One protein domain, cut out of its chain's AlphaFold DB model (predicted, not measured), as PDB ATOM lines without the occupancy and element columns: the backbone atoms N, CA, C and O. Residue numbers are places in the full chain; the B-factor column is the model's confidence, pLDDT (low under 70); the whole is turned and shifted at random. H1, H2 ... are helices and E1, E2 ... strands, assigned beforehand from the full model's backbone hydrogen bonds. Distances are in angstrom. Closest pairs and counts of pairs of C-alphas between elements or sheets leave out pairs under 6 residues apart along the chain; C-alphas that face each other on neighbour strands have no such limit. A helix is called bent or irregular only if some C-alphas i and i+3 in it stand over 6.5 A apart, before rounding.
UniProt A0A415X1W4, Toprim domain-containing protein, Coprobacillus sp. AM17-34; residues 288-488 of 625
ATOM      1  N   LEU A 288      13.183   7.837 -37.159       71.75
ATOM      2  CA  LEU A 288      13.646   8.373 -38.440       71.75
ATOM      3  C   LEU A 288      13.197   9.827 -38.641       71.75
ATOM      4  O   LEU A 288      14.003  10.659 -39.052       71.75
ATOM      5  N   SER A 289      11.941  10.152 -38.315       62.19
ATOM      6  CA  SER A 289      11.406  11.511 -38.478       62.19
ATOM      7  C   SER A 289      12.085  12.550 -37.578       62.19
ATOM      8  O   SER A 289      12.259  13.693 -37.989       62.19
ATOM      9  N   GLN A 290      12.488  12.149 -36.372       75.06
ATOM     10  CA  GLN A 290      13.124  13.013 -35.375       75.06
ATOM     11  C   GLN A 290      14.652  12.904 -35.402       75.06
ATOM     12  O   GLN A 290      15.341  13.689 -34.755       75.06
ATOM     13  N   SER A 291      15.195  11.949 -36.166       77.88
ATOM     14  CA  SER A 291      16.621  11.608 -36.186       77.88
ATOM     15  C   SER A 291      17.193  11.342 -34.788       77.88
ATOM     16  O   SER A 291      18.351  11.663 -34.513       77.88
ATOM     17  N   GLU A 292      16.387  10.758 -33.902       85.69
ATOM     18  CA  GLU A 292      16.714  10.515 -32.498       85.69
ATOM     19  C   GLU A 292      15.940   9.307 -31.965       85.69
ATOM     20  O   GLU A 292      14.741   9.196 -32.204       85.69
ATOM     21  N   VAL A 293      16.613   8.430 -31.221       94.06
ATOM     22  CA  VAL A 293      16.007   7.350 -30.435       94.06
ATOM     23  C   VAL A 293      16.246   7.598 -28.951       94.06
ATOM     24  O   VAL A 293      17.360   7.941 -28.553       94.06
ATOM     25  N   ILE A 294      15.206   7.397 -28.145       97.12
ATOM     26  CA  ILE A 294      15.299   7.364 -26.686       97.12
ATOM     27  C   ILE A 294      15.327   5.902 -26.245       97.12
ATOM     28  O   ILE A 294      14.448   5.124 -26.613       97.12
ATOM     29  N   ILE A 295      16.352   5.525 -25.489       96.44
ATOM     30  CA  ILE A 295      16.546   4.176 -24.967       96.44
ATOM     31  C   ILE A 295      16.252   4.183 -23.470       96.44
ATOM     32  O   ILE A 295      16.862   4.952 -22.731       96.44
ATOM     33  N   VAL A 296      15.348   3.304 -23.046       96.31
ATOM     34  CA  VAL A 296      14.993   3.059 -21.638       96.31
ATOM     35  C   VAL A 296      15.247   1.598 -21.253       96.31
ATOM     36  O   VAL A 296      15.485   0.749 -22.119       96.31
ATOM     37  N   GLU A 297      15.198   1.277 -19.960       92.62
ATOM     38  CA  GLU A 297      15.452  -0.089 -19.485       92.62
ATOM     39  C   GLU A 297      14.247  -1.018 -19.676       92.62
ATOM     40  O   GLU A 297      14.375  -2.095 -20.267       92.62
ATOM     41  N   GLY A 298      13.070  -0.624 -19.192       92.81
ATOM     42  CA  GLY A 298      11.915  -1.498 -19.049       92.81
ATOM     43  C   GLY A 298      10.782  -1.263 -20.046       92.81
ATOM     44  O   GLY A 298      10.642  -0.226 -20.695       92.81
ATOM     45  N   TYR A 299       9.896  -2.260 -20.137       95.69
ATOM     46  CA  TYR A 299       8.701  -2.201 -20.986       95.69
ATOM     47  C   TYR A 299       7.772  -1.043 -20.610       95.69
ATOM     48  O   TYR A 299       7.298  -0.328 -21.490       95.69
ATOM     49  N   PHE A 300       7.506  -0.854 -19.311       96.12
ATOM     50  CA  PHE A 300       6.598   0.202 -18.859       96.12
ATOM     51  C   PHE A 300       7.187   1.599 -19.024       96.12
ATOM     52  O   PHE A 300       6.415   2.520 -19.246       96.12
ATOM     53  N   ASP A 301       8.509   1.751 -19.023       96.69
ATOM     54  CA  ASP A 301       9.158   3.035 -19.305       96.69
ATOM     55  C   ASP A 301       8.872   3.460 -20.751       96.69
ATOM     56  O   ASP A 301       8.447   4.586 -21.012       96.69
ATOM     57  N   ALA A 302       8.996   2.519 -21.697       97.56
ATOM     58  CA  ALA A 302       8.682   2.763 -23.103       97.56
ATOM     59  C   ALA A 302       7.183   3.014 -23.327       97.56
ATOM     60  O   ALA A 302       6.819   3.936 -24.056       97.56
ATOM     61  N   ILE A 303       6.311   2.227 -22.682       97.00
ATOM     62  CA  ILE A 303       4.853   2.420 -22.746       97.00
ATOM     63  C   ILE A 303       4.466   3.788 -22.167       97.00
ATOM     64  O   ILE A 303       3.668   4.505 -22.766       97.00
ATOM     65  N   ARG A 304       5.054   4.183 -21.032       96.75
ATOM     66  CA  ARG A 304       4.770   5.463 -20.385       96.75
ATOM     67  C   ARG A 304       5.200   6.635 -21.249       96.75
ATOM     68  O   ARG A 304       4.419   7.561 -21.437       96.75
ATOM     69  N   LEU A 305       6.422   6.608 -21.776       96.25
ATOM     70  CA  LEU A 305       6.907   7.654 -22.674       96.25
ATOM     71  C   LEU A 305       6.011   7.773 -23.909       96.25
ATOM     72  O   LEU A 305       5.653   8.886 -24.296       96.25
ATOM     73  N   TRP A 306       5.558   6.644 -24.456       91.50
ATOM     74  CA  TRP A 306       4.592   6.634 -25.548       91.50
ATOM     75  C   TRP A 306       3.261   7.294 -25.170       91.50
ATOM     76  O   TRP A 306       2.772   8.144 -25.911       91.50
ATOM     77  N   GLU A 307       2.683   6.949 -24.016       87.19
ATOM     78  CA  GLU A 307       1.447   7.565 -23.508       87.19
ATOM     79  C   GLU A 307       1.619   9.078 -23.286       87.19
ATOM     80  O   GLU A 307       0.722   9.873 -23.560       87.19
ATOM     81  N   LYS A 308       2.822   9.504 -22.886       89.19
ATOM     82  CA  LYS A 308       3.226  10.913 -22.807       89.19
ATOM     83  C   LYS A 308       3.613  11.499 -24.169       89.19
ATOM     84  O   LYS A 308       4.274  12.526 -24.211       89.19
ATOM     85  N   GLY A 309       3.229  10.897 -25.292       82.56
ATOM     86  CA  GLY A 309       3.431  11.450 -26.634       82.56
ATOM     87  C   GLY A 309       4.878  11.437 -27.144       82.56
ATOM     88  O   GLY A 309       5.187  12.134 -28.111       82.56
ATOM     89  N   ILE A 310       5.769  10.680 -26.502       91.69
ATOM     90  CA  ILE A 310       7.163  10.487 -26.910       91.69
ATOM     91  C   ILE A 310       7.270   9.150 -27.643       91.69
ATOM     92  O   ILE A 310       7.395   8.084 -27.045       91.69
ATOM     93  N   TYR A 311       7.177   9.197 -28.970       88.00
ATOM     94  CA  TYR A 311       6.993   7.994 -29.790       88.00
ATOM     95  C   TYR A 311       8.286   7.375 -30.334       88.00
ATOM     96  O   TYR A 311       8.261   6.281 -30.894       88.00
ATOM     97  N   ASN A 312       9.428   8.045 -30.189       90.50
ATOM     98  CA  ASN A 312      10.742   7.568 -30.627       90.50
ATOM     99  C   ASN A 312      11.487   6.772 -29.538       90.50
ATOM    100  O   ASN A 312      12.714   6.827 -29.461       90.50
ATOM    101  N   VAL A 313      10.747   6.043 -28.699       96.88
ATOM    102  CA  VAL A 313      11.270   5.314 -27.535       96.88
ATOM    103  C   VAL A 313      11.342   3.803 -27.769       96.88
ATOM    104  O   VAL A 313      10.415   3.203 -28.318       96.88
ATOM    105  N   VAL A 314      12.427   3.181 -27.308       97.44
ATOM    106  CA  VAL A 314      12.642   1.726 -27.311       97.44
ATOM    107  C   VAL A 314      13.196   1.257 -25.968       97.44
ATOM    108  O   VAL A 314      13.888   2.021 -25.300       97.44
ATOM    109  N   ALA A 315      12.934   0.001 -25.589       96.12
ATOM    110  CA  ALA A 315      13.493  -0.576 -24.361       96.12
ATOM    111  C   ALA A 315      14.506  -1.696 -24.637       96.12
ATOM    112  O   ALA A 315      14.303  -2.520 -25.540       96.12
ATOM    113  N   LEU A 316      15.582  -1.726 -23.841       91.69
ATOM    114  CA  LEU A 316      16.629  -2.755 -23.898       91.69
ATOM    115  C   LEU A 316      16.194  -4.068 -23.257       91.69
ATOM    116  O   LEU A 316      16.533  -5.135 -23.768       91.69
ATOM    117  N   GLU A 317      15.454  -3.983 -22.149       86.50
ATOM    118  CA  GLU A 317      15.042  -5.084 -21.267       86.50
ATOM    119  C   GLU A 317      16.195  -5.782 -20.523       86.50
ATOM    120  O   GLU A 317      15.954  -6.602 -19.633       86.50
ATOM    121  N   THR A 318      17.445  -5.527 -20.895       76.50
ATOM    122  CA  THR A 318      18.656  -6.134 -20.334       76.50
ATOM    123  C   THR A 318      19.625  -5.069 -19.847       76.50
ATOM    124  O   THR A 318      19.582  -3.927 -20.287       76.50
ATOM    125  N   THR A 319      20.568  -5.483 -18.999       69.25
ATOM    126  CA  THR A 319      21.628  -4.620 -18.450       69.25
ATOM    127  C   THR A 319      22.683  -4.193 -19.474       69.25
ATOM    128  O   THR A 319      23.624  -3.474 -19.164       69.25
ATOM    129  N   SER A 320      22.599  -4.695 -20.703       80.50
ATOM    130  CA  SER A 320      23.484  -4.319 -21.799       80.50
ATOM    131  C   SER A 320      22.767  -4.512 -23.121       80.50
ATOM    132  O   SER A 320      21.880  -5.361 -23.242       80.50
ATOM    133  N   MET A 321      23.158  -3.725 -24.117       87.38
ATOM    134  CA  MET A 321      22.630  -3.850 -25.464       87.38
ATOM    135  C   MET A 321      23.313  -5.003 -26.206       87.38
ATOM    136  O   MET A 321      24.539  -5.123 -26.215       87.38
ATOM    137  N   THR A 322      22.524  -5.859 -26.850       89.25
ATOM    138  CA  THR A 322      23.066  -6.973 -27.637       89.25
ATOM    139  C   THR A 322      23.571  -6.496 -29.000       89.25
ATOM    140  O   THR A 322      23.092  -5.511 -29.561       89.25
ATOM    141  N   LYS A 323      24.480  -7.259 -29.624       86.56
ATOM    142  CA  LYS A 323      24.959  -6.974 -30.994       86.56
ATOM    143  C   LYS A 323      23.834  -6.924 -32.035       86.56
ATOM    144  O   LYS A 323      23.983  -6.285 -33.072       86.56
ATOM    145  N   ASN A 324      22.734  -7.641 -31.811       89.06
ATOM    146  CA  ASN A 324      21.598  -7.641 -32.731       89.06
ATOM    147  C   ASN A 324      20.741  -6.383 -32.547       89.06
ATOM    148  O   ASN A 324      20.372  -5.769 -33.545       89.06
ATOM    149  N   GLN A 325      20.522  -5.945 -31.304       91.44
ATOM    150  CA  GLN A 325      19.887  -4.658 -31.003       91.44
ATOM    151  C   GLN A 325      20.719  -3.482 -31.545       91.44
ATOM    152  O   GLN A 325      20.176  -2.583 -32.181       91.44
ATOM    153  N   GLU A 326      22.049  -3.537 -31.412       86.94
ATOM    154  CA  GLU A 326      22.960  -2.572 -32.043       86.94
ATOM    155  C   GLU A 326      22.748  -2.489 -33.557       86.94
ATOM    156  O   GLU A 326      22.568  -1.402 -34.100       86.94
ATOM    157  N   LYS A 327      22.711  -3.639 -34.244       83.69
ATOM    158  CA  LYS A 327      22.459  -3.694 -35.692       83.69
ATOM    159  C   LYS A 327      21.094  -3.117 -36.072       83.69
ATOM    160  O   LYS A 327      20.969  -2.521 -37.143       83.69
ATOM    161  N   GLN A 328      20.072  -3.285 -35.226       85.31
ATOM    162  CA  GLN A 328      18.763  -2.667 -35.456       85.31
ATOM    163  C   GLN A 328      18.877  -1.143 -35.468       85.31
ATOM    164  O   GLN A 328      18.392  -0.518 -36.413       85.31
ATOM    165  N   LEU A 329      19.570  -0.551 -34.492       84.00
ATOM    166  CA  LEU A 329      19.819   0.892 -34.468       84.00
ATOM    167  C   LEU A 329      20.673   1.339 -35.661       84.00
ATOM    168  O   LEU A 329      20.315   2.304 -36.335       84.00
ATOM    169  N   GLU A 330      21.740   0.601 -35.987       78.88
ATOM    170  CA  GLU A 330      22.636   0.892 -37.119       78.88
ATOM    171  C   GLU A 330      21.895   0.931 -38.458       78.88
ATOM    172  O   GLU A 330      22.188   1.777 -39.308       78.88
ATOM    173  N   SER A 331      20.887   0.072 -38.633       75.12
ATOM    174  CA  SER A 331      20.058   0.042 -39.843       75.12
ATOM    175  C   SER A 331      19.258   1.331 -40.080       75.12
ATOM    176  O   SER A 331      18.834   1.589 -41.207       75.12
ATOM    177  N   LEU A 332      19.066   2.159 -39.046       69.88
ATOM    178  CA  LEU A 332      18.387   3.455 -39.144       69.88
ATOM    179  C   LEU A 332      19.311   4.575 -39.646       69.88
ATOM    180  O   LEU A 332      18.829   5.640 -40.034       69.88
ATOM    181  N   GLY A 333      20.626   4.347 -39.679       68.44
ATOM    182  CA  GLY A 333      21.611   5.346 -40.075       68.44
ATOM    183  C   GLY A 333      21.967   6.338 -38.953       68.44
ATOM    184  O   GLY A 333      21.882   6.004 -37.769       68.44
ATOM    185  N   PRO A 334      22.440   7.553 -39.294       68.88
ATOM    186  CA  PRO A 334      23.071   8.475 -38.347       68.88
ATOM    187  C   PRO A 334      22.060   9.244 -37.476       68.88
ATOM    188  O   PRO A 334      21.875  10.450 -37.657       68.88
ATOM    189  N   ILE A 335      21.460   8.569 -36.500       76.12
ATOM    190  CA  ILE A 335      20.529   9.142 -35.513       76.12
ATOM    191  C   ILE A 335      21.228   9.527 -34.197       76.12
ATOM    192  O   ILE A 335      22.336   9.065 -33.917       76.12
ATOM    193  N   LYS A 336      20.586  10.382 -33.396       85.75
ATOM    194  CA  LYS A 336      20.927  10.602 -31.983       85.75
ATOM    195  C   LYS A 336      20.443   9.436 -31.131       85.75
ATOM    196  O   LYS A 336      19.377   8.895 -31.402       85.75
ATOM    197  N   ILE A 337      21.223   9.062 -30.126       92.12
ATOM    198  CA  ILE A 337      20.867   8.075 -29.111       92.12
ATOM    199  C   ILE A 337      20.842   8.802 -27.773       92.12
ATOM    200  O   ILE A 337      21.875   9.303 -27.336       92.12
ATOM    201  N   THR A 338      19.679   8.840 -27.140       95.06
ATOM    202  CA  THR A 338      19.486   9.440 -25.821       95.06
ATOM    203  C   THR A 338      19.121   8.338 -24.840       95.06
ATOM    204  O   THR A 338      18.098   7.681 -25.011       95.06
ATOM    205  N   CYS A 339      19.956   8.103 -23.835       95.25
ATOM    206  CA  CYS A 339      19.647   7.165 -22.762       95.25
ATOM    207  C   CYS A 339      18.823   7.862 -21.677       95.25
ATOM    208  O   CYS A 339      19.113   8.994 -21.289       95.25
ATOM    209  N   PHE A 340      17.783   7.187 -21.211       95.69
ATOM    210  CA  PHE A 340      16.960   7.617 -20.091       95.69
ATOM    211  C   PHE A 340      16.675   6.388 -19.227       95.69
ATOM    212  O   PHE A 340      15.587   5.817 -19.260       95.69
ATOM    213  N   LEU A 341      17.735   5.904 -18.577       94.06
ATOM    214  CA  LEU A 341      17.710   4.693 -17.758       94.06
ATOM    215  C   LEU A 341      17.318   5.014 -16.308       94.06
ATOM    216  O   LEU A 341      17.073   6.179 -15.978       94.06
ATOM    217  N   ASP A 342      17.244   3.996 -15.453       92.44
ATOM    218  CA  ASP A 342      16.829   4.143 -14.057       92.44
ATOM    219  C   ASP A 342      17.797   5.067 -13.289       92.44
ATOM    220  O   ASP A 342      19.015   5.024 -13.477       92.44
ATOM    221  N   ALA A 343      17.258   5.914 -12.407       90.19
ATOM    222  CA  ALA A 343      18.050   6.883 -11.639       90.19
ATOM    223  C   ALA A 343      18.837   6.275 -10.456       90.19
ATOM    224  O   ALA A 343      19.517   7.006  -9.731       90.19
ATOM    225  N   ASP A 344      18.750   4.961 -10.227       90.12
ATOM    226  CA  ASP A 344      19.524   4.296  -9.178       90.12
ATOM    227  C   ASP A 344      21.008   4.123  -9.571       90.12
ATOM    228  O   ASP A 344      21.420   4.368 -10.708       90.12
ATOM    229  N   ASP A 345      21.861   3.742  -8.616       87.25
ATOM    230  CA  ASP A 345      23.303   3.596  -8.867       87.25
ATOM    231  C   ASP A 345      23.614   2.575  -9.973       87.25
ATOM    232  O   ASP A 345      24.555   2.762 -10.748       87.25
ATOM    233  N   SER A 346      22.812   1.512 -10.069       86.88
ATOM    234  CA  SER A 346      22.992   0.462 -11.069       86.88
ATOM    235  C   SER A 346      22.596   0.949 -12.463       86.88
ATOM    236  O   SER A 346      23.321   0.688 -13.423       86.88
ATOM    237  N   GLY A 347      21.472   1.655 -12.585       86.19
ATOM    238  CA  GLY A 347      20.980   2.232 -13.835       86.19
ATOM    239  C   GLY A 347      21.911   3.321 -14.359       86.19
ATOM    240  O   GLY A 347      22.249   3.334 -15.545       86.19
ATOM    241  N   ARG A 348      22.460   4.164 -13.474       86.94
ATOM    242  CA  ARG A 348      23.462   5.179 -13.845       86.94
ATOM    243  C   ARG A 348      24.772   4.566 -14.342       86.94
ATOM    244  O   ARG A 348      25.271   4.973 -15.392       86.94
ATOM    245  N   ASP A 349      25.312   3.563 -13.648       87.50
ATOM    246  CA  ASP A 349      26.515   2.842 -14.096       87.50
ATOM    247  C   ASP A 349      26.277   2.133 -15.442       87.50
ATOM    248  O   ASP A 349      27.099   2.208 -16.361       87.50
ATOM    249  N   MET A 350      25.108   1.507 -15.605       86.94
ATOM    250  CA  MET A 350      24.695   0.890 -16.865       86.94
ATOM    251  C   MET A 350      24.619   1.910 -18.004       86.94
ATOM    252  O   MET A 350      25.116   1.649 -19.103       86.94
ATOM    253  N   GLN A 351      24.018   3.071 -17.743       90.25
ATOM    254  CA  GLN A 351      23.858   4.150 -18.708       90.25
ATOM    255  C   GLN A 351      25.214   4.630 -19.221       90.25
ATOM    256  O   GLN A 351      25.423   4.694 -20.435       90.25
ATOM    257  N   LEU A 352      26.160   4.901 -18.317       88.44
ATOM    258  CA  LEU A 352      27.506   5.341 -18.689       88.44
ATOM    259  C   LEU A 352      28.241   4.266 -19.501       88.44
ATOM    260  O   LEU A 352      28.761   4.574 -20.571       88.44
ATOM    261  N   LYS A 353      28.194   2.994 -19.084       88.12
ATOM    262  CA  LYS A 353      28.800   1.873 -19.833       88.12
ATOM    263  C   LYS A 353      28.206   1.701 -21.228       88.12
ATOM    264  O   LYS A 353      28.921   1.424 -22.195       88.12
ATOM    265  N   LEU A 354      26.889   1.835 -21.361       88.38
ATOM    266  CA  LEU A 354      26.211   1.759 -22.652       88.38
ATOM    267  C   LEU A 354      26.672   2.891 -23.575       88.38
ATOM    268  O   LEU A 354      27.023   2.647 -24.733       88.38
ATOM    269  N   LEU A 355      26.707   4.118 -23.055       88.75
ATOM    270  CA  LEU A 355      27.150   5.294 -23.797       88.75
ATOM    271  C   LEU A 355      28.626   5.199 -24.174       88.75
ATOM    272  O   LEU A 355      28.969   5.546 -25.303       88.75
ATOM    273  N   GLU A 356      29.485   4.680 -23.300       85.25
ATOM    274  CA  GLU A 356      30.896   4.422 -23.584       85.25
ATOM    275  C   GLU A 356      31.058   3.485 -24.786       85.25
ATOM    276  O   GLU A 356      31.722   3.826 -25.771       85.25
ATOM    277  N   ASN A 357      30.376   2.335 -24.751       82.50
ATOM    278  CA  ASN A 357      30.416   1.329 -25.811       82.50
ATOM    279  C   ASN A 357      29.927   1.884 -27.157       82.50
ATOM    280  O   ASN A 357      30.544   1.648 -28.204       82.50
ATOM    281  N   LEU A 358      28.843   2.663 -27.126       79.75
ATOM    282  CA  LEU A 358      28.275   3.332 -28.296       79.75
ATOM    283  C   LEU A 358      29.169   4.458 -28.838       79.75
ATOM    284  O   LEU A 358      29.209   4.683 -30.049       79.75
ATOM    285  N   SER A 359      29.901   5.146 -27.958       76.38
ATOM    286  CA  SER A 359      30.721   6.323 -28.279       76.38
ATOM    287  C   SER A 359      32.182   5.991 -28.606       76.38
ATOM    288  O   SER A 359      33.003   6.901 -28.760       76.38
ATOM    289  N   ASN A 360      32.554   4.712 -28.706       69.88
ATOM    290  CA  ASN A 360      33.942   4.295 -28.912       69.88
ATOM    291  C   ASN A 360      34.391   4.415 -30.391       69.88
ATOM    292  O   ASN A 360      33.831   3.763 -31.280       69.88
ATOM    293  N   LYS A 361      35.462   5.192 -30.659       55.62
ATOM    294  CA  LYS A 361      36.059   5.381 -32.008       55.62
ATOM    295  C   LYS A 361      36.487   4.064 -32.664       55.62
ATOM    296  O   LYS A 361      36.400   3.932 -33.887       55.62
ATOM    297  N   LYS A 362      36.963   3.091 -31.875       53.72
ATOM    298  CA  LYS A 362      37.590   1.853 -32.377       53.72
ATOM    299  C   LYS A 362      36.604   0.926 -33.094       53.72
ATOM    300  O   LYS A 362      37.019   0.106 -33.910       53.72
ATOM    301  N   ASN A 363      35.299   1.099 -32.880       51.81
ATOM    302  CA  ASN A 363      34.278   0.194 -33.405       51.81
ATOM    303  C   ASN A 363      33.931   0.398 -34.897       51.81
ATOM    304  O   ASN A 363      33.005  -0.236 -35.387       51.81
ATOM    305  N   LYS A 364      34.633   1.263 -35.655       48.16
ATOM    306  CA  LYS A 364      34.253   1.689 -37.030       48.16
ATOM    307  C   LYS A 364      32.849   2.334 -37.126       48.16
ATOM    308  O   LYS A 364      32.412   2.696 -38.216       48.16
ATOM    309  N   LYS A 365      32.164   2.549 -35.994       52.34
ATOM    310  CA  LYS A 365      30.816   3.129 -35.863       52.34
ATOM    311  C   LYS A 365      30.863   4.664 -35.813       52.34
ATOM    312  O   LYS A 365      30.412   5.285 -34.857       52.34
ATOM    313  N   GLN A 366      31.418   5.297 -36.851       50.62
ATOM    314  CA  GLN A 366      31.672   6.752 -36.890       50.62
ATOM    315  C   GLN A 366      30.421   7.636 -36.683       50.62
ATOM    316  O   GLN A 366      30.563   8.815 -36.366       50.62
ATOM    317  N   PHE A 367      29.206   7.098 -36.851       52.72
ATOM    318  CA  PHE A 367      27.961   7.873 -36.814       52.72
ATOM    319  C   PHE A 367      27.428   8.189 -35.406       52.72
ATOM    320  O   PHE A 367      26.824   9.247 -35.237       52.72
ATOM    321  N   TYR A 368      27.642   7.315 -34.414       59.03
ATOM    322  CA  TYR A 368      27.152   7.523 -33.036       59.03
ATOM    323  C   TYR A 368      28.145   8.245 -32.143       59.03
ATOM    324  O   TYR A 368      27.777   8.760 -31.096       59.03
ATOM    325  N   TYR A 369      29.385   8.342 -32.608       61.00
ATOM    326  CA  TYR A 369      30.525   8.854 -31.871       61.00
ATOM    327  C   TYR A 369      30.287  10.188 -31.134       61.00
ATOM    328  O   TYR A 369      30.775  10.358 -30.021       61.00
ATOM    329  N   LEU A 370      29.524  11.103 -31.739       62.03
ATOM    330  CA  LEU A 370      29.145  12.406 -31.176       62.03
ATOM    331  C   LEU A 370      27.674  12.521 -30.757       62.03
ATOM    332  O   LEU A 370      27.240  13.554 -30.255       62.03
ATOM    333  N   LYS A 371      26.872  11.510 -31.064       77.12
ATOM    334  CA  LYS A 371      25.414  11.608 -31.061       77.12
ATOM    335  C   LYS A 371      24.791  10.867 -29.879       77.12
ATOM    336  O   LYS A 371      23.634  10.470 -29.962       77.12
ATOM    337  N   THR A 372      25.556  10.688 -28.810       87.81
ATOM    338  CA  THR A 372      25.164  10.005 -27.580       87.81
ATOM    339  C   THR A 372      24.877  11.017 -26.478       87.81
ATOM    340  O   THR A 372      25.693  11.882 -26.155       87.81
ATOM    341  N   PHE A 373      23.680  10.916 -25.919       93.12
ATOM    342  CA  PHE A 373      23.153  11.800 -24.892       93.12
ATOM    343  C   PHE A 373      22.544  10.976 -23.768       93.12
ATOM    344  O   PHE A 373      22.205   9.805 -23.963       93.12
ATOM    345  N   PHE A 374      22.354  11.594 -22.614       94.69
ATOM    346  CA  PHE A 374      21.545  11.026 -21.549       94.69
ATOM    347  C   PHE A 374      20.799  12.105 -20.782       94.69
ATOM    348  O   PHE A 374      21.257  13.242 -20.751       94.69
ATOM    349  N   VAL A 375      19.648  11.760 -20.211       94.12
ATOM    350  CA  VAL A 375      18.864  12.677 -19.372       94.12
ATOM    351  C   VAL A 375      19.592  12.876 -18.045       94.12
ATOM    352  O   VAL A 375      19.823  11.903 -17.330       94.12
ATOM    353  N   ASP A 376      19.950  14.122 -17.737       91.62
ATOM    354  CA  ASP A 376      20.606  14.509 -16.485       91.62
ATOM    355  C   ASP A 376      19.788  15.615 -15.810       91.62
ATOM    356  O   ASP A 376      20.089  16.804 -15.888       91.62
ATOM    357  N   ASP A 377      18.658  15.221 -15.226       93.44
ATOM    358  CA  ASP A 377      17.803  16.115 -14.449       93.44
ATOM    359  C   ASP A 377      17.955  15.815 -12.964       93.44
ATOM    360  O   ASP A 377      17.811  14.674 -12.529       93.44
ATOM    361  N   GLN A 378      18.209  16.857 -12.177       91.44
ATOM    362  CA  GLN A 378      18.453  16.702 -10.750       91.44
ATOM    363  C   GLN A 378      17.224  16.164 -10.008       91.44
ATOM    364  O   GLN A 378      17.372  15.295  -9.158       91.44
ATOM    365  N   ASN A 379      16.009  16.600 -10.364       92.19
ATOM    366  CA  ASN A 379      14.798  16.112  -9.699       92.19
ATOM    367  C   ASN A 379      14.552  14.625  -9.993       92.19
ATOM    368  O   ASN A 379      14.136  13.884  -9.104       92.19
ATOM    369  N   TYR A 380      14.824  14.182 -11.223       92.12
ATOM    370  CA  TYR A 380      14.767  12.771 -11.591       92.12
ATOM    371  C   TYR A 380      15.838  11.950 -10.865       92.12
ATOM    372  O   TYR A 380      15.529  10.918 -10.268       92.12
ATOM    373  N   ASN A 381      17.079  12.434 -10.865       89.62
ATOM    374  CA  ASN A 381      18.194  11.772 -10.195       89.62
ATOM    375  C   ASN A 381      17.941  11.638  -8.681       89.62
ATOM    376  O   ASN A 381      18.175  10.572  -8.114       89.62
ATOM    377  N   ASP A 382      17.392  12.675  -8.043       91.06
ATOM    378  CA  ASP A 382      17.036  12.678  -6.619       91.06
ATOM    379  C   ASP A 382      15.810  11.794  -6.314       91.06
ATOM    380  O   ASP A 382      15.660  11.301  -5.193       91.06
ATOM    381  N   PHE A 383      14.931  11.555  -7.297       90.12
ATOM    382  CA  PHE A 383      13.804  10.627  -7.156       90.12
ATOM    383  C   PHE A 383      14.263   9.164  -7.058       90.12
ATOM    384  O   PHE A 383      13.649   8.382  -6.327       90.12
ATOM    385  N   GLY A 384      15.343   8.797  -7.762       87.44
ATOM    386  CA  GLY A 384      16.049   7.522  -7.584       87.44
ATOM    387  C   GLY A 384      15.271   6.269  -8.008       87.44
ATOM    388  O   GLY A 384      15.461   5.206  -7.414       87.44
ATOM    389  N   LYS A 385      14.360   6.375  -8.984       87.38
ATOM    390  CA  LYS A 385      13.570   5.243  -9.510       87.38
ATOM    391  C   LYS A 385      13.483   5.241 -11.042       87.38
ATOM    392  O   LYS A 385      14.118   6.064 -11.693       87.38
ATOM    393  N   ASP A 386      12.690   4.312 -11.585       91.12
ATOM    394  CA  ASP A 386      12.472   4.119 -13.022       91.12
ATOM    395  C   ASP A 386      11.655   5.257 -13.688       91.12
ATOM    396  O   ASP A 386      10.874   5.956 -13.016       91.12
ATOM    397  N   PRO A 387      11.819   5.471 -15.013       93.25
ATOM    398  CA  PRO A 387      11.055   6.469 -15.754       93.25
ATOM    399  C   PRO A 387       9.538   6.274 -15.669       93.25
ATOM    400  O   PRO A 387       8.817   7.266 -15.582       93.25
ATOM    401  N   ASP A 388       9.007   5.042 -15.674       95.06
ATOM    402  CA  ASP A 388       7.562   4.832 -15.507       95.06
ATOM    403  C   ASP A 388       7.060   5.485 -14.219       95.06
ATOM    404  O   ASP A 388       6.118   6.270 -14.287       95.06
ATOM    405  N   GLU A 389       7.680   5.203 -13.068       94.12
ATOM    406  CA  GLU A 389       7.294   5.765 -11.771       94.12
ATOM    407  C   GLU A 389       7.402   7.290 -11.728       94.12
ATOM    408  O   GLU A 389       6.478   7.937 -11.227       94.12
ATOM    409  N   TYR A 390       8.475   7.869 -12.271       95.19
ATOM    410  CA  TYR A 390       8.676   9.320 -12.245       95.19
ATOM    411  C   TYR A 390       7.686  10.068 -13.146       95.19
ATOM    412  O   TYR A 390       7.139  11.107 -12.775       95.19
ATOM    413  N   LEU A 391       7.410   9.529 -14.335       95.19
ATOM    414  CA  LEU A 391       6.640  10.227 -15.362       95.19
ATOM    415  C   LEU A 391       5.118  10.153 -15.155       95.19
ATOM    416  O   LEU A 391       4.403  10.919 -15.807       95.19
ATOM    417  N   ARG A 392       4.592   9.254 -14.301       91.50
ATOM    418  CA  ARG A 392       3.133   8.991 -14.197       91.50
ATOM    419  C   ARG A 392       2.319  10.270 -14.043       91.50
ATOM    420  O   ARG A 392       1.405  10.521 -14.830       91.50
ATOM    421  N   ASP A 393       2.712  11.101 -13.084       89.12
ATOM    422  CA  ASP A 393       1.962  12.288 -12.670       89.12
ATOM    423  C   ASP A 393       2.492  13.592 -13.307       89.12
ATOM    424  O   ASP A 393       1.994  14.681 -13.015       89.12
ATOM    425  N   LEU A 394       3.472  13.507 -14.219       93.12
ATOM    426  CA  LEU A 394       3.987  14.667 -14.951       93.12
ATOM    427  C   LEU A 394       3.111  15.014 -16.161       93.12
ATOM    428  O   LEU A 394       2.620  14.139 -16.880       93.12
ATOM    429  N   SER A 395       2.933  16.313 -16.414       91.88
ATOM    430  CA  SER A 395       2.300  16.808 -17.638       91.88
ATOM    431  C   SER A 395       3.233  16.638 -18.836       91.88
ATOM    432  O   SER A 395       4.450  16.555 -18.675       91.88
ATOM    433  N   LYS A 396       2.673  16.636 -20.052       88.44
ATOM    434  CA  LYS A 396       3.448  16.540 -21.298       88.44
ATOM    435  C   LYS A 396       4.589  17.560 -21.361       88.44
ATOM    436  O   LYS A 396       5.707  17.180 -21.692       88.44
ATOM    437  N   ASP A 397       4.302  18.808 -20.998       90.75
ATOM    438  CA  ASP A 397       5.273  19.904 -21.045       90.75
ATOM    439  C   ASP A 397       6.450  19.659 -20.095       90.75
ATOM    440  O   ASP A 397       7.597  19.872 -20.474       90.75
ATOM    441  N   LYS A 398       6.186  19.129 -18.892       93.75
ATOM    442  CA  LYS A 398       7.243  18.751 -17.942       93.75
ATOM    443  C   LYS A 398       8.085  17.583 -18.444       93.75
ATOM    444  O   LYS A 398       9.283  17.551 -18.202       93.75
ATOM    445  N   VAL A 399       7.474  16.622 -19.142       92.75
ATOM    446  CA  VAL A 399       8.225  15.526 -19.776       92.75
ATOM    447  C   VAL A 399       9.110  16.058 -20.905       92.75
ATOM    448  O   VAL A 399      10.249  15.622 -21.035       92.75
ATOM    449  N   ASP A 400       8.628  17.012 -21.702       88.69
ATOM    450  CA  ASP A 400       9.456  17.659 -22.726       88.69
ATOM    451  C   ASP A 400      10.615  18.445 -22.113       88.69
ATOM    452  O   ASP A 400      11.740  18.321 -22.585       88.69
ATOM    453  N   GLU A 401      10.360  19.217 -21.055       91.31
ATOM    454  CA  GLU A 401      11.393  19.945 -20.311       91.31
ATOM    455  C   GLU A 401      12.456  18.993 -19.748       91.31
ATOM    456  O   GLU A 401      13.649  19.207 -19.958       91.31
ATOM    457  N   LEU A 402      12.025  17.885 -19.140       94.25
ATOM    458  CA  LEU A 402      12.908  16.824 -18.664       94.25
ATOM    459  C   LEU A 402      13.778  16.253 -19.794       94.25
ATOM    460  O   LEU A 402      14.982  16.120 -19.645       94.25
ATOM    461  N   LEU A 403      13.206  15.943 -20.957       91.56
ATOM    462  CA  LEU A 403      13.982  15.406 -22.084       91.56
ATOM    463  C   LEU A 403      14.908  16.450 -22.736       91.56
ATOM    464  O   LEU A 403      15.825  16.081 -23.478       91.56
ATOM    465  N   LEU A 404      14.687  17.742 -22.480       90.62
ATOM    466  CA  LEU A 404      15.587  18.821 -22.881       90.62
ATOM    467  C   LEU A 404      16.793  18.969 -21.945       90.62
ATOM    468  O   LEU A 404      17.797  19.516 -22.398       90.62
ATOM    469  N   SER A 405      16.754  18.432 -20.718       91.56
ATOM    470  CA  SER A 405      17.911  18.412 -19.803       91.56
ATOM    471  C   SER A 405      19.024  17.459 -20.249       91.56
ATOM    472  O   SER A 405      20.053  17.343 -19.589       91.56
ATOM    473  N   LYS A 406      18.839  16.753 -21.371       92.94
ATOM    474  CA  LYS A 406      19.810  15.775 -21.851       92.94
ATOM    475  C   LYS A 406      21.184  16.393 -22.117       92.94
ATOM    476  O   LYS A 406      21.322  17.380 -22.845       92.94
ATOM    477  N   VAL A 407      22.215  15.733 -21.612       91.50
ATOM    478  CA  VAL A 407      23.614  16.138 -21.740       91.50
ATOM    479  C   VAL A 407      24.311  15.231 -22.743       91.50
ATOM    480  O   VAL A 407      24.014  14.041 -22.857       91.50
ATOM    481  N   ASN A 408      25.237  15.792 -23.521       89.69
ATOM    482  CA  ASN A 408      26.093  14.989 -24.387       89.69
ATOM    483  C   ASN A 408      27.085  14.189 -23.533       89.69
ATOM    484  O   ASN A 408      27.829  14.768 -22.743       89.69
ATOM    485  N   TYR A 409      27.147  12.874 -23.738       88.75
ATOM    486  CA  TYR A 409      27.974  11.983 -22.920       88.75
ATOM    487  C   TYR A 409      29.463  12.361 -22.917       88.75
ATOM    488  O   TYR A 409      30.120  12.313 -21.881       88.75
ATOM    489  N   ARG A 410      30.015  12.774 -24.065       80.94
ATOM    490  CA  ARG A 410      31.437  13.141 -24.138       80.94
ATOM    491  C   ARG A 410      31.721  14.446 -23.415       80.94
ATOM    492  O   ARG A 410      32.753  14.549 -22.770       80.94
ATOM    493  N   ASN A 411      30.826  15.424 -23.554       84.00
ATOM    494  CA  ASN A 411      30.936  16.706 -22.858       84.00
ATOM    495  C   ASN A 411      30.967  16.475 -21.351       84.00
ATOM    496  O   ASN A 411      31.864  16.962 -20.675       84.00
ATOM    497  N   TYR A 412      30.044  15.641 -20.875       87.50
ATOM    498  CA  TYR A 412      29.979  15.227 -19.484       87.50
ATOM    499  C   TYR A 412      31.289  14.584 -18.998       87.50
ATOM    500  O   TYR A 412      31.835  15.006 -17.982       87.50
ATOM    501  N   LEU A 413      31.849  13.623 -19.746       86.06
ATOM    502  CA  LEU A 413      33.137  13.011 -19.389       86.06
ATOM    503  C   LEU A 413      34.284  14.025 -19.354       86.06
ATOM    504  O   LEU A 413      35.059  14.042 -18.401       86.06
ATOM    505  N   ILE A 414      34.397  14.872 -20.379       83.25
ATOM    506  CA  ILE A 414      35.446  15.897 -20.439       83.25
ATOM    507  C   ILE A 414      35.366  16.803 -19.212       83.25
ATOM    508  O   ILE A 414      36.381  17.081 -18.580       83.25
ATOM    509  N   GLU A 415      34.160  17.220 -18.843       86.69
ATOM    510  CA  GLU A 415      33.935  18.084 -17.694       86.69
ATOM    511  C   GLU A 415      34.306  17.419 -16.364       86.69
ATOM    512  O   GLU A 415      34.938  18.064 -15.529       86.69
ATOM    513  N   ILE A 416      34.025  16.121 -16.192       88.62
ATOM    514  CA  ILE A 416      34.471  15.354 -15.019       88.62
ATOM    515  C   ILE A 416      35.995  15.393 -14.879       88.62
ATOM    516  O   ILE A 416      36.506  15.724 -13.809       88.62
ATOM    517  N   HIS A 417      36.725  15.062 -15.945       87.31
ATOM    518  CA  HIS A 417      38.186  14.993 -15.887       87.31
ATOM    519  C   HIS A 417      38.826  16.380 -15.741       87.31
ATOM    520  O   HIS A 417      39.813  16.522 -15.020       87.31
ATOM    521  N   ILE A 418      38.233  17.420 -16.338       84.12
ATOM    522  CA  ILE A 418      38.645  18.810 -16.108       84.12
ATOM    523  C   ILE A 418      38.481  19.186 -14.632       84.12
ATOM    524  O   ILE A 418      39.432  19.663 -14.018       84.12
ATOM    525  N   ASN A 419      37.308  18.941 -14.042       87.06
ATOM    526  CA  ASN A 419      37.054  19.282 -12.640       87.06
ATOM    527  C   ASN A 419      37.996  18.507 -11.706       87.06
ATOM    528  O   ASN A 419      38.526  19.063 -10.744       87.06
ATOM    529  N   ARG A 420      38.267  17.235 -12.022       87.06
ATOM    530  CA  ARG A 420      39.261  16.423 -11.314       87.06
ATOM    531  C   ARG A 420      40.651  17.055 -11.381       87.06
ATOM    532  O   ARG A 420      41.299  17.181 -10.349       87.06
ATOM    533  N   PHE A 421      41.078  17.510 -12.556       83.62
ATOM    534  CA  PHE A 421      42.349  18.215 -12.737       83.62
ATOM    535  C   PHE A 421      42.425  19.541 -12.003       83.62
ATOM    536  O   PHE A 421      43.487  19.893 -11.493       83.62
ATOM    537  N   GLU A 422      41.331  20.287 -11.906       82.62
ATOM    538  CA  GLU A 422      41.299  21.531 -11.142       82.62
ATOM    539  C   GLU A 422      41.493  21.276  -9.638       82.62
ATOM    540  O   GLU A 422      42.297  21.980  -9.017       82.62
ATOM    541  N   ILE A 423      40.836  20.244  -9.092       86.81
ATOM    542  CA  ILE A 423      40.762  19.947  -7.651       86.81
ATOM    543  C   ILE A 423      41.940  19.092  -7.147       86.81
ATOM    544  O   ILE A 423      42.505  19.382  -6.090       86.81
ATOM    545  N   GLU A 424      42.318  18.029  -7.863       86.88
ATOM    546  CA  GLU A 424      43.336  17.063  -7.435       86.88
ATOM    547  C   GLU A 424      44.738  17.503  -7.873       86.88
ATOM    548  O   GLU A 424      45.126  17.352  -9.027       86.88
ATOM    549  N   THR A 425      45.563  17.983  -6.937       81.81
ATOM    550  CA  THR A 425      46.945  18.414  -7.237       81.81
ATOM    551  C   THR A 425      47.863  17.292  -7.731       81.81
ATOM    552  O   THR A 425      48.912  17.583  -8.296       81.81
ATOM    553  N   SER A 426      47.515  16.026  -7.480       84.38
ATOM    554  CA  SER A 426      48.267  14.853  -7.941       84.38
ATOM    555  C   SER A 426      47.902  14.401  -9.353       84.38
ATOM    556  O   SER A 426      48.658  13.622  -9.920       84.38
ATOM    557  N   TYR A 427      46.756  14.833  -9.892       81.19
ATOM    558  CA  TYR A 427      46.312  14.434 -11.224       81.19
ATOM    559  C   TYR A 427      47.073  15.255 -12.263       81.19
ATOM    560  O   TYR A 427      46.941  16.478 -12.351       81.19
ATOM    561  N   THR A 428      47.951  14.574 -12.985       81.75
ATOM    562  CA  THR A 428      48.892  15.193 -13.914       81.75
ATOM    563  C   THR A 428      48.216  15.546 -15.231       81.75
ATOM    564  O   THR A 428      47.186  14.990 -15.611       81.75
ATOM    565  N   PHE A 429      48.827  16.461 -15.979       73.56
ATOM    566  CA  PHE A 429      48.337  16.819 -17.303       73.56
ATOM    567  C   PHE A 429      48.385  15.649 -18.285       73.56
ATOM    568  O   PHE A 429      47.479  15.475 -19.094       73.56
ATOM    569  N   LYS A 430      49.422  14.811 -18.182       74.12
ATOM    570  CA  LYS A 430      49.523  13.581 -18.962       74.12
ATOM    571  C   LYS A 430      48.350  12.640 -18.688       74.12
ATOM    572  O   LYS A 430      47.781  12.126 -19.638       74.12
ATOM    573  N   GLU A 431      47.958  12.455 -17.428       81.19
ATOM    574  CA  GLU A 431      46.786  11.638 -17.080       81.19
ATOM    575  C   GLU A 431      45.482  12.262 -17.592       81.19
ATOM    576  O   GLU A 431      44.637  11.546 -18.124       81.19
ATOM    577  N   LEU A 432      45.339  13.593 -17.523       78.44
ATOM    578  CA  LEU A 432      44.222  14.298 -18.160       78.44
ATOM    579  C   LEU A 432      44.194  14.024 -19.672       78.44
ATOM    580  O   LEU A 432      43.158  13.653 -20.215       78.44
ATOM    581  N   TYR A 433      45.324  14.165 -20.364       71.50
ATOM    582  CA  TYR A 433      45.418  13.874 -21.794       71.50
ATOM    583  C   TYR A 433      45.143  12.397 -22.111       71.50
ATOM    584  O   TYR A 433      44.442  12.110 -23.077       71.50
ATOM    585  N   ASP A 434      45.645  11.459 -21.313       74.69
ATOM    586  CA  ASP A 434      45.406  10.029 -21.517       74.69
ATOM    587  C   ASP A 434      43.910   9.686 -21.356       74.69
ATOM    588  O   ASP A 434      43.374   8.891 -22.132       74.69
ATOM    589  N   ASP A 435      43.213  10.340 -20.421       79.75
ATOM    590  CA  ASP A 435      41.790  10.114 -20.149       79.75
ATOM    591  C   ASP A 435      40.861  10.781 -21.179       79.75
ATOM    592  O   ASP A 435      39.883  10.176 -21.633       79.75
ATOM    593  N   ILE A 436      41.143  12.033 -21.568       74.75
ATOM    594  CA  ILE A 436      40.242  12.807 -22.436       74.75
ATOM    595  C   ILE A 436      40.793  13.128 -23.816       74.75
ATOM    596  O   ILE A 436      40.015  13.566 -24.655       74.75
ATOM    597  N   GLY A 437      42.060  12.872 -24.125       67.81
ATOM    598  CA  GLY A 437      42.685  13.206 -25.411       67.81
ATOM    599  C   GLY A 437      41.960  12.595 -26.611       67.81
ATOM    600  O   GLY A 437      41.732  13.258 -27.619       67.81
ATOM    601  N   ASP A 438      41.450  11.367 -26.482       65.25
ATOM    602  CA  ASP A 438      40.613  10.747 -27.517       65.25
ATOM    603  C   ASP A 438      39.213  11.389 -27.629       65.25
ATOM    604  O   ASP A 438      38.555  11.297 -28.680       65.25
ATOM    605  N   LEU A 439      38.721  12.021 -26.559       67.19
ATOM    606  CA  LEU A 439      37.467  12.780 -26.495       67.19
ATOM    607  C   LEU A 439      37.619  14.209 -27.021       67.19
ATOM    608  O   LEU A 439      36.727  14.660 -27.745       67.19
ATOM    609  N   LEU A 440      38.754  14.839 -26.732       60.25
ATOM    610  CA  LEU A 440      39.206  16.126 -27.229       60.25
ATOM    611  C   LEU A 440      39.652  15.978 -28.673       60.25
ATOM    612  O   LEU A 440      40.781  15.651 -29.013       60.25
ATOM    613  N   ASN A 441      38.713  16.191 -29.570       54.22
ATOM    614  CA  ASN A 441      39.023  16.335 -30.976       54.22
ATOM    615  C   ASN A 441      38.211  17.491 -31.532       54.22
ATOM    616  O   ASN A 441      37.313  18.016 -30.874       54.22
ATOM    617  N   HIS A 442      38.493  17.851 -32.776       42.25
ATOM    618  CA  HIS A 442      37.818  18.932 -33.482       42.25
ATOM    619  C   HIS A 442      36.276  18.848 -33.476       42.25
ATOM    620  O   HIS A 442      35.598  19.846 -33.690       42.25
ATOM    621  N   TYR A 443      35.697  17.675 -33.214       44.59
ATOM    622  CA  TYR A 443      34.253  17.461 -33.186       44.59
ATOM    623  C   TYR A 443      33.617  17.781 -31.826       44.59
ATOM    624  O   TYR A 443      32.399  17.893 -31.732       44.59
ATOM    625  N   ASN A 444      34.429  17.963 -30.783       53.00
ATOM    626  CA  ASN A 444      33.998  18.415 -29.467       53.00
ATOM    627  C   ASN A 444      34.877  19.573 -28.973       53.00
ATOM    628  O   ASN A 444      35.558  19.477 -27.955       53.00
ATOM    629  N   SER A 445      34.870  20.678 -29.725       54.59
ATOM    630  CA  SER A 445      35.678  21.861 -29.414       54.59
ATOM    631  C   SER A 445      35.154  22.686 -28.239       54.59
ATOM    632  O   SER A 445      35.803  23.655 -27.857       54.59
ATOM    633  N   ALA A 446      33.990  22.330 -27.679       60.50
ATOM    634  CA  ALA A 446      33.313  23.089 -26.628       60.50
ATOM    635  C   ALA A 446      34.198  23.326 -25.392       60.50
ATOM    636  O   ALA A 446      34.020  24.317 -24.693       60.50
ATOM    637  N   TYR A 447      35.173  22.446 -25.161       64.00
ATOM    638  CA  TYR A 447      36.078  22.514 -24.016       64.00
ATOM    639  C   TYR A 447      37.516  22.898 -24.386       64.00
ATOM    640  O   TYR A 447      38.335  23.048 -23.485       64.00
ATOM    641  N   ASN A 448      37.838  23.110 -25.670       64.06
ATOM    642  CA  ASN A 448      39.211  23.407 -26.102       64.06
ATOM    643  C   ASN A 448      39.739  24.707 -25.475       64.06
ATOM    644  O   ASN A 448      40.835  24.715 -24.928       64.06
ATOM    645  N   GLU A 449      38.942  25.781 -25.503       64.00
ATOM    646  CA  GLU A 449      39.319  27.077 -24.916       64.00
ATOM    647  C   GLU A 449      39.445  26.999 -23.388       64.00
ATOM    648  O   GLU A 449      40.388  27.539 -22.814       64.00
ATOM    649  N   LYS A 450      38.527  26.276 -22.724       68.00
ATOM    650  CA  LYS A 450      38.567  26.063 -21.267       68.00
ATOM    651  C   LYS A 450      39.840  25.316 -20.864       68.00
ATOM    652  O   LYS A 450      40.512  25.721 -19.922       68.00
ATOM    653  N   ILE A 451      40.199  24.263 -21.596       66.50
ATOM    654  CA  ILE A 451      41.418  23.483 -21.347       66.50
ATOM    655  C   ILE A 451      42.658  24.331 -21.604       66.50
ATOM    656  O   ILE A 451      43.555  24.348 -20.768       66.50
ATOM    657  N   GLU A 452      42.699  25.083 -22.706       62.62
ATOM    658  CA  GLU A 452      43.818  25.979 -22.999       62.62
ATOM    659  C   GLU A 452      44.019  27.016 -21.885       62.62
ATOM    660  O   GLU A 452      45.151  27.244 -21.453       62.62
ATOM    661  N   GLN A 453      42.932  27.599 -21.374       65.62
ATOM    662  CA  GLN A 453      42.979  28.547 -20.265       65.62
ATOM    663  C   GLN A 453      43.510  27.897 -18.978       65.62
ATOM    664  O   GLN A 453      44.436  28.424 -18.365       65.62
ATOM    665  N   ILE A 454      43.012  26.709 -18.619       65.75
ATOM    666  CA  ILE A 454      43.492  25.936 -17.462       65.75
ATOM    667  C   ILE A 454      44.995  25.631 -17.573       65.75
ATOM    668  O   ILE A 454      45.731  25.761 -16.592       65.75
ATOM    669  N   CYS A 455      45.472  25.270 -18.769       58.75
ATOM    670  CA  CYS A 455      46.888  24.987 -19.019       58.75
ATOM    671  C   CYS A 455      47.765  26.240 -18.870       58.75
ATOM    672  O   CYS A 455      48.874  26.167 -18.339       58.75
ATOM    673  N   ARG A 456      47.271  27.403 -19.316       62.41
ATOM    674  CA  ARG A 456      47.961  28.691 -19.150       62.41
ATOM    675  C   ARG A 456      48.059  29.087 -17.675       62.41
ATOM    676  O   ARG A 456      49.121  29.533 -17.241       62.41
ATOM    677  N   ASP A 457      46.995  28.866 -16.906       67.75
ATOM    678  CA  ASP A 457      46.897  29.289 -15.505       67.75
ATOM    679  C   ASP A 457      47.684  28.380 -14.538       67.75
ATOM    680  O   ASP A 457      48.233  28.867 -13.546       67.75
ATOM    681  N   LYS A 458      47.826  27.075 -14.832       64.50
ATOM    682  CA  LYS A 458      48.574  26.112 -13.987       64.50
ATOM    683  C   LYS A 458      50.094  26.028 -14.235       64.50
ATOM    684  O   LYS A 458      50.746  25.178 -13.639       64.50
ATOM    685  N   LYS A 459      50.673  26.995 -14.965       50.88
ATOM    686  CA  LYS A 459      52.119  27.194 -15.251       50.88
ATOM    687  C   LYS A 459      52.748  26.254 -16.302       50.88
ATOM    688  O   LYS A 459      53.401  25.274 -15.980       50.88
ATOM    689  N   GLY A 460      52.759  26.719 -17.550       50.78
ATOM    690  CA  GLY A 460      54.014  27.168 -18.175       50.78
ATOM    691  C   GLY A 460      54.881  26.204 -18.999       50.78
ATOM    692  O   GLY A 460      55.660  26.729 -19.789       50.78
ATOM    693  N   GLU A 461      54.768  24.874 -18.901       46.69
ATOM    694  CA  GLU A 461      55.692  23.974 -19.642       46.69
ATOM    695  C   GLU A 461      55.031  22.964 -20.603       46.69
ATOM    696  O   GLU A 461      55.688  22.528 -21.540       46.69
ATOM    697  N   GLU A 462      53.731  22.668 -20.498       51.66
ATOM    698  CA  GLU A 462      53.109  21.566 -21.274       51.66
ATOM    699  C   GLU A 462      52.204  22.018 -22.439       51.66
ATOM    700  O   GLU A 462      51.592  21.194 -23.121       51.66
ATOM    701  N   LEU A 463      52.110  23.326 -22.724       48.09
ATOM    702  CA  LEU A 463      51.274  23.821 -23.830       48.09
ATOM    703  C   LEU A 463      51.797  23.335 -25.195       48.09
ATOM    704  O   LEU A 463      51.007  23.012 -26.080       48.09
ATOM    705  N   SER A 464      53.123  23.275 -25.368       47.56
ATOM    706  CA  SER A 464      53.752  22.738 -26.582       47.56
ATOM    707  C   SER A 464      53.461  21.252 -26.754       47.56
ATOM    708  O   SER A 464      53.112  20.847 -27.859       47.56
ATOM    709  N   ASP A 465      53.506  20.478 -25.669       49.31
ATOM    710  CA  ASP A 465      53.255  19.035 -25.670       49.31
ATOM    711  C   ASP A 465      51.779  18.732 -25.954       49.31
ATOM    712  O   ASP A 465      51.474  17.833 -26.733       49.31
ATOM    713  N   PHE A 466      50.851  19.542 -25.429       46.91
ATOM    714  CA  PHE A 466      49.433  19.481 -25.797       46.91
ATOM    715  C   PHE A 466      49.227  19.726 -27.291       46.91
ATOM    716  O   PHE A 466      48.564  18.943 -27.969       46.91
ATOM    717  N   TYR A 467      49.819  20.795 -27.833       47.78
ATOM    718  CA  TYR A 467      49.708  21.084 -29.257       47.78
ATOM    719  C   TYR A 467      50.397  20.019 -30.116       47.78
ATOM    720  O   TYR A 467      49.868  19.723 -31.180       47.78
ATOM    721  N   GLU A 468      51.516  19.425 -29.696       45.81
ATOM    722  CA  GLU A 468      52.190  18.334 -30.418       45.81
ATOM    723  C   GLU A 468      51.400  17.018 -30.383       45.81
ATOM    724  O   GLU A 468      51.285  16.346 -31.412       45.81
ATOM    725  N   LEU A 469      50.786  16.683 -29.248       44.44
ATOM    726  CA  LEU A 469      49.962  15.485 -29.075       44.44
ATOM    727  C   LEU A 469      48.605  15.599 -29.795       44.44
ATOM    728  O   LEU A 469      48.147  14.638 -30.414       44.44
ATOM    729  N   VAL A 470      48.002  16.793 -29.814       43.22
ATOM    730  CA  VAL A 470      46.741  17.081 -30.526       43.22
ATOM    731  C   VAL A 470      46.958  17.282 -32.044       43.22
ATOM    732  O   VAL A 470      46.061  16.985 -32.838       43.22
ATOM    733  N   LYS A 471      48.149  17.720 -32.501       40.00
ATOM    734  CA  LYS A 471      48.430  18.081 -33.917       40.00
ATOM    735  C   LYS A 471      48.531  16.933 -34.925       40.00
ATOM    736  O   LYS A 471      48.612  17.207 -36.124       40.00
ATOM    737  N   TYR A 472      48.474  15.663 -34.534       38.00
ATOM    738  CA  TYR A 472      48.569  14.550 -35.495       38.00
ATOM    739  C   TYR A 472      47.241  14.160 -36.183       38.00
ATOM    740  O   TYR A 472      46.977  12.978 -36.398       38.00
ATOM    741  N   THR A 473      46.401  15.118 -36.612       41.97
ATOM    742  CA  THR A 473      45.182  14.811 -37.411       41.97
ATOM    743  C   THR A 473      44.865  15.787 -38.565       41.97
ATOM    744  O   THR A 473      43.711  16.009 -38.924       41.97
ATOM    745  N   ASN A 474      45.888  16.292 -39.261       35.66
ATOM    746  CA  ASN A 474      45.801  17.304 -40.338       35.66
ATOM    747  C   ASN A 474      45.073  16.934 -41.667       35.66
ATOM    748  O   ASN A 474      45.304  17.567 -42.692       35.66
ATOM    749  N   ASN A 475      44.169  15.948 -41.717       36.84
ATOM    750  CA  ASN A 475      43.380  15.673 -42.942       36.84
ATOM    751  C   ASN A 475      41.906  15.305 -42.703       36.84
ATOM    752  O   ASN A 475      41.135  15.154 -43.647       36.84
ATOM    753  N   ILE A 476      41.491  15.156 -41.446       36.19
ATOM    754  CA  ILE A 476      40.199  14.552 -41.088       36.19
ATOM    755  C   ILE A 476      39.248  15.580 -40.437       36.19
ATOM    756  O   ILE A 476      38.034  15.415 -40.539       36.19
ATOM    757  N   GLU A 477      39.771  16.705 -39.924       36.97
ATOM    758  CA  GLU A 477      39.008  17.841 -39.364       36.97
ATOM    759  C   GLU A 477      37.968  18.455 -40.334       36.97
ATOM    760  O   GLU A 477      36.863  18.797 -39.919       36.97
ATOM    761  N   LYS A 478      38.247  18.545 -41.646       33.12
ATOM    762  CA  LYS A 478      37.389  19.268 -42.618       33.12
ATOM    763  C   LYS A 478      36.099  18.544 -43.033       33.12
ATOM    764  O   LYS A 478      35.120  19.204 -43.358       33.12
ATOM    765  N   LEU A 479      36.060  17.213 -43.016       34.50
ATOM    766  CA  LEU A 479      34.906  16.439 -43.512       34.50
ATOM    767  C   LEU A 479      33.761  16.319 -42.498       34.50
ATOM    768  O   LEU A 479      32.623  16.026 -42.860       34.50
ATOM    769  N   TYR A 480      34.049  16.540 -41.224       34.47
ATOM    770  CA  TYR A 480      33.083  16.305 -40.157       34.47
ATOM    771  C   TYR A 480      32.282  17.555 -39.789       34.47
ATOM    772  O   TYR A 480      31.132  17.438 -39.374       34.47
ATOM    773  N   LEU A 481      32.831  18.753 -40.013       31.98
ATOM    774  CA  LEU A 481      32.095  20.007 -39.832       31.98
ATOM    775  C   LEU A 481      31.151  20.308 -41.017       31.98
ATOM    776  O   LEU A 481      30.092  20.899 -40.822       31.98
ATOM    777  N   MET A 482      31.449  19.782 -42.216       34.25
ATOM    778  CA  MET A 482      30.584  19.829 -43.415       34.25
ATOM    779  C   MET A 482      29.214  19.173 -43.215       34.25
ATOM    780  O   MET A 482      28.243  19.530 -43.871       34.25
ATOM    781  N   ARG A 483      29.133  18.194 -42.314       33.41
ATOM    782  CA  ARG A 483      27.939  17.367 -42.128       33.41
ATOM    783  C   ARG A 483      27.126  17.745 -40.890       33.41
ATOM    784  O   ARG A 483      25.980  17.327 -40.770       33.41
ATOM    785  N   TYR A 484      27.707  18.506 -39.964       36.47
ATOM    786  CA  TYR A 484      27.058  18.882 -38.707       36.47
ATOM    787  C   TYR A 484      26.130  20.113 -38.845       36.47
ATOM    788  O   TYR A 484      25.341  20.358 -37.940       36.47
ATOM    789  N   LEU A 485      26.181  20.868 -39.961       32.22
ATOM    790  CA  LEU A 485      25.596  22.223 -40.065       32.22
ATOM    791  C   LEU A 485      24.641  22.508 -41.253       32.22
ATOM    792  O   LEU A 485      24.242  23.659 -41.400       32.22
ATOM    793  N   ASP A 486      24.275  21.536 -42.105       35.72
ATOM    794  CA  ASP A 486      23.426  21.769 -43.309       35.72
ATOM    795  C   ASP A 486      23.911  22.955 -44.189       35.72
ATOM    796  O   ASP A 486      23.142  23.709 -44.784       35.72
ATOM    797  N   ALA A 487      25.232  23.151 -44.248       34.84
ATOM    798  CA  ALA A 487      25.886  24.341 -44.798       34.84
ATOM    799  C   ALA A 487      26.500  24.107 -46.195       34.84
ATOM    800  O   ALA A 487      27.574  24.632 -46.500       34.84
ATOM    801  N   GLU A 488      25.836  23.316 -47.043       36.88
ATOM    802  CA  GLU A 488      26.332  22.942 -48.380       36.88
ATOM    803  C   GLU A 488      26.491  24.157 -49.317       36.88
ATOM    804  O   GLU A 488      27.460  24.227 -50.073       36.88
TER     805      GLU A 488
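This is residues 288 to 488 of the 625 residues of the protein "Toprim domain-containing protein" of Coprobacillus sp. AM17-34 (UniProt A0A415X1W4). Two lobes follow each other along the longest axis: a five-stranded sheet with H1 over one face and H3 over the other, and a group of helices, H7 to H10, which H7 joins to the edge strand E5. H5 packs on H1, and H11 meets the beginning of H9. The printed part has 201 residues, with eleven named helices and five named strands in the order E1 H1 E2 H2 E3 H3 E4 H4 H5 H6 E5 H7 H8 H9 H10 H11. The sheet, order E2 E1 E3 E4 E5, is mixed, and so is the class, helices and strands. The whole is compact, with a radius of gyration of the C-alphas of 18.8 A and spans of 56 by 40 by 30 A.

E1, residues 292 to 296, H1, residues 299 to 307, and E2, residues 313 to 315, make a strand-helix-strand unit, two parallel neighbour strands with a helix between, its crossover right-handed; N 314 and O 294 are 2.9 A apart. H1 lies over E2, at a height over the sheet of 7.8 A. H2, residues 323 to 330, is not on the sheet; E2, H2 and E3, residues 336 to 339, make a split right-handed unit, with E1 between its strands. E3 is parallel to E1, with N 295 and O 338 2.8 A apart. E3, H3, residues 345 to 358, and E4, residues 372 to 375, make another right-handed unit; N 373 and O 337 are 2.8 A apart. H3, over E3 and E4 at a height of 9.8 A, is on the face opposite H1: three layers, helices on both faces. H4, residues 378 to 383, is close but not clearly touching H5, residues 387 to 391, the closest C-alphas, Tyr 380 and Tyr 390, being 7.0 A apart. H5 touches H1, closest at C-alphas 388 and 301, 4.5 A. H6, residues 396 to 404, only grazes the sheet. E5, residues 406 to 408, is antiparallel to E4; N 407 and O 374 are 2.8 A apart. H7, residues 409 to 423, and H8, residues 429 to 436, form a helical hairpin, closest at C-alphas 414 and 436, 6.0 A. The hub H9, residues 442 to 457, touches H7 with residues 444 to 451 alone, closest at C-alphas 444 and 411, 7.5 A. H9 and H10, residues 463 to 470, form a hairpin and only just touch, with 3 pairs of C-alphas within 8 A, closest 455 and 463, 6.6 A. H11, residues 477 to 484, touches H9 at a steep tilt of 59 degrees, with residues 442 to 443 of H9 alone, closest at C-alphas 477 and 442, 6.1 A. Every O i to N i+4 pair is within hydrogen-bond range but in H9, 7 of 12, and H11, 0 of 4, with 1 of 5 O i to N i+3 pairs.

E1 begins at C-alpha 292 (16.714, 10.515, -32.498). H3 is 20.1 A from first to last C-alpha, H7 21.4 A and H9 22.6 A. H9 is irregular, C-alphas 443 and 446 being 8.7 A apart, with a kink of 45 degrees near residue 449. H11 ends at C-alpha 484 (27.058, 18.882, -38.707).

The two farthest C-alphas, of Glu 307 and Glu 461, are 56.8 A apart. The printed part has no cut. The link H3 to E4 is long, 13 residues. The pLDDT is under 70 in 68 residues of the printed part, among them residues 360 to 370 and 437 to 488.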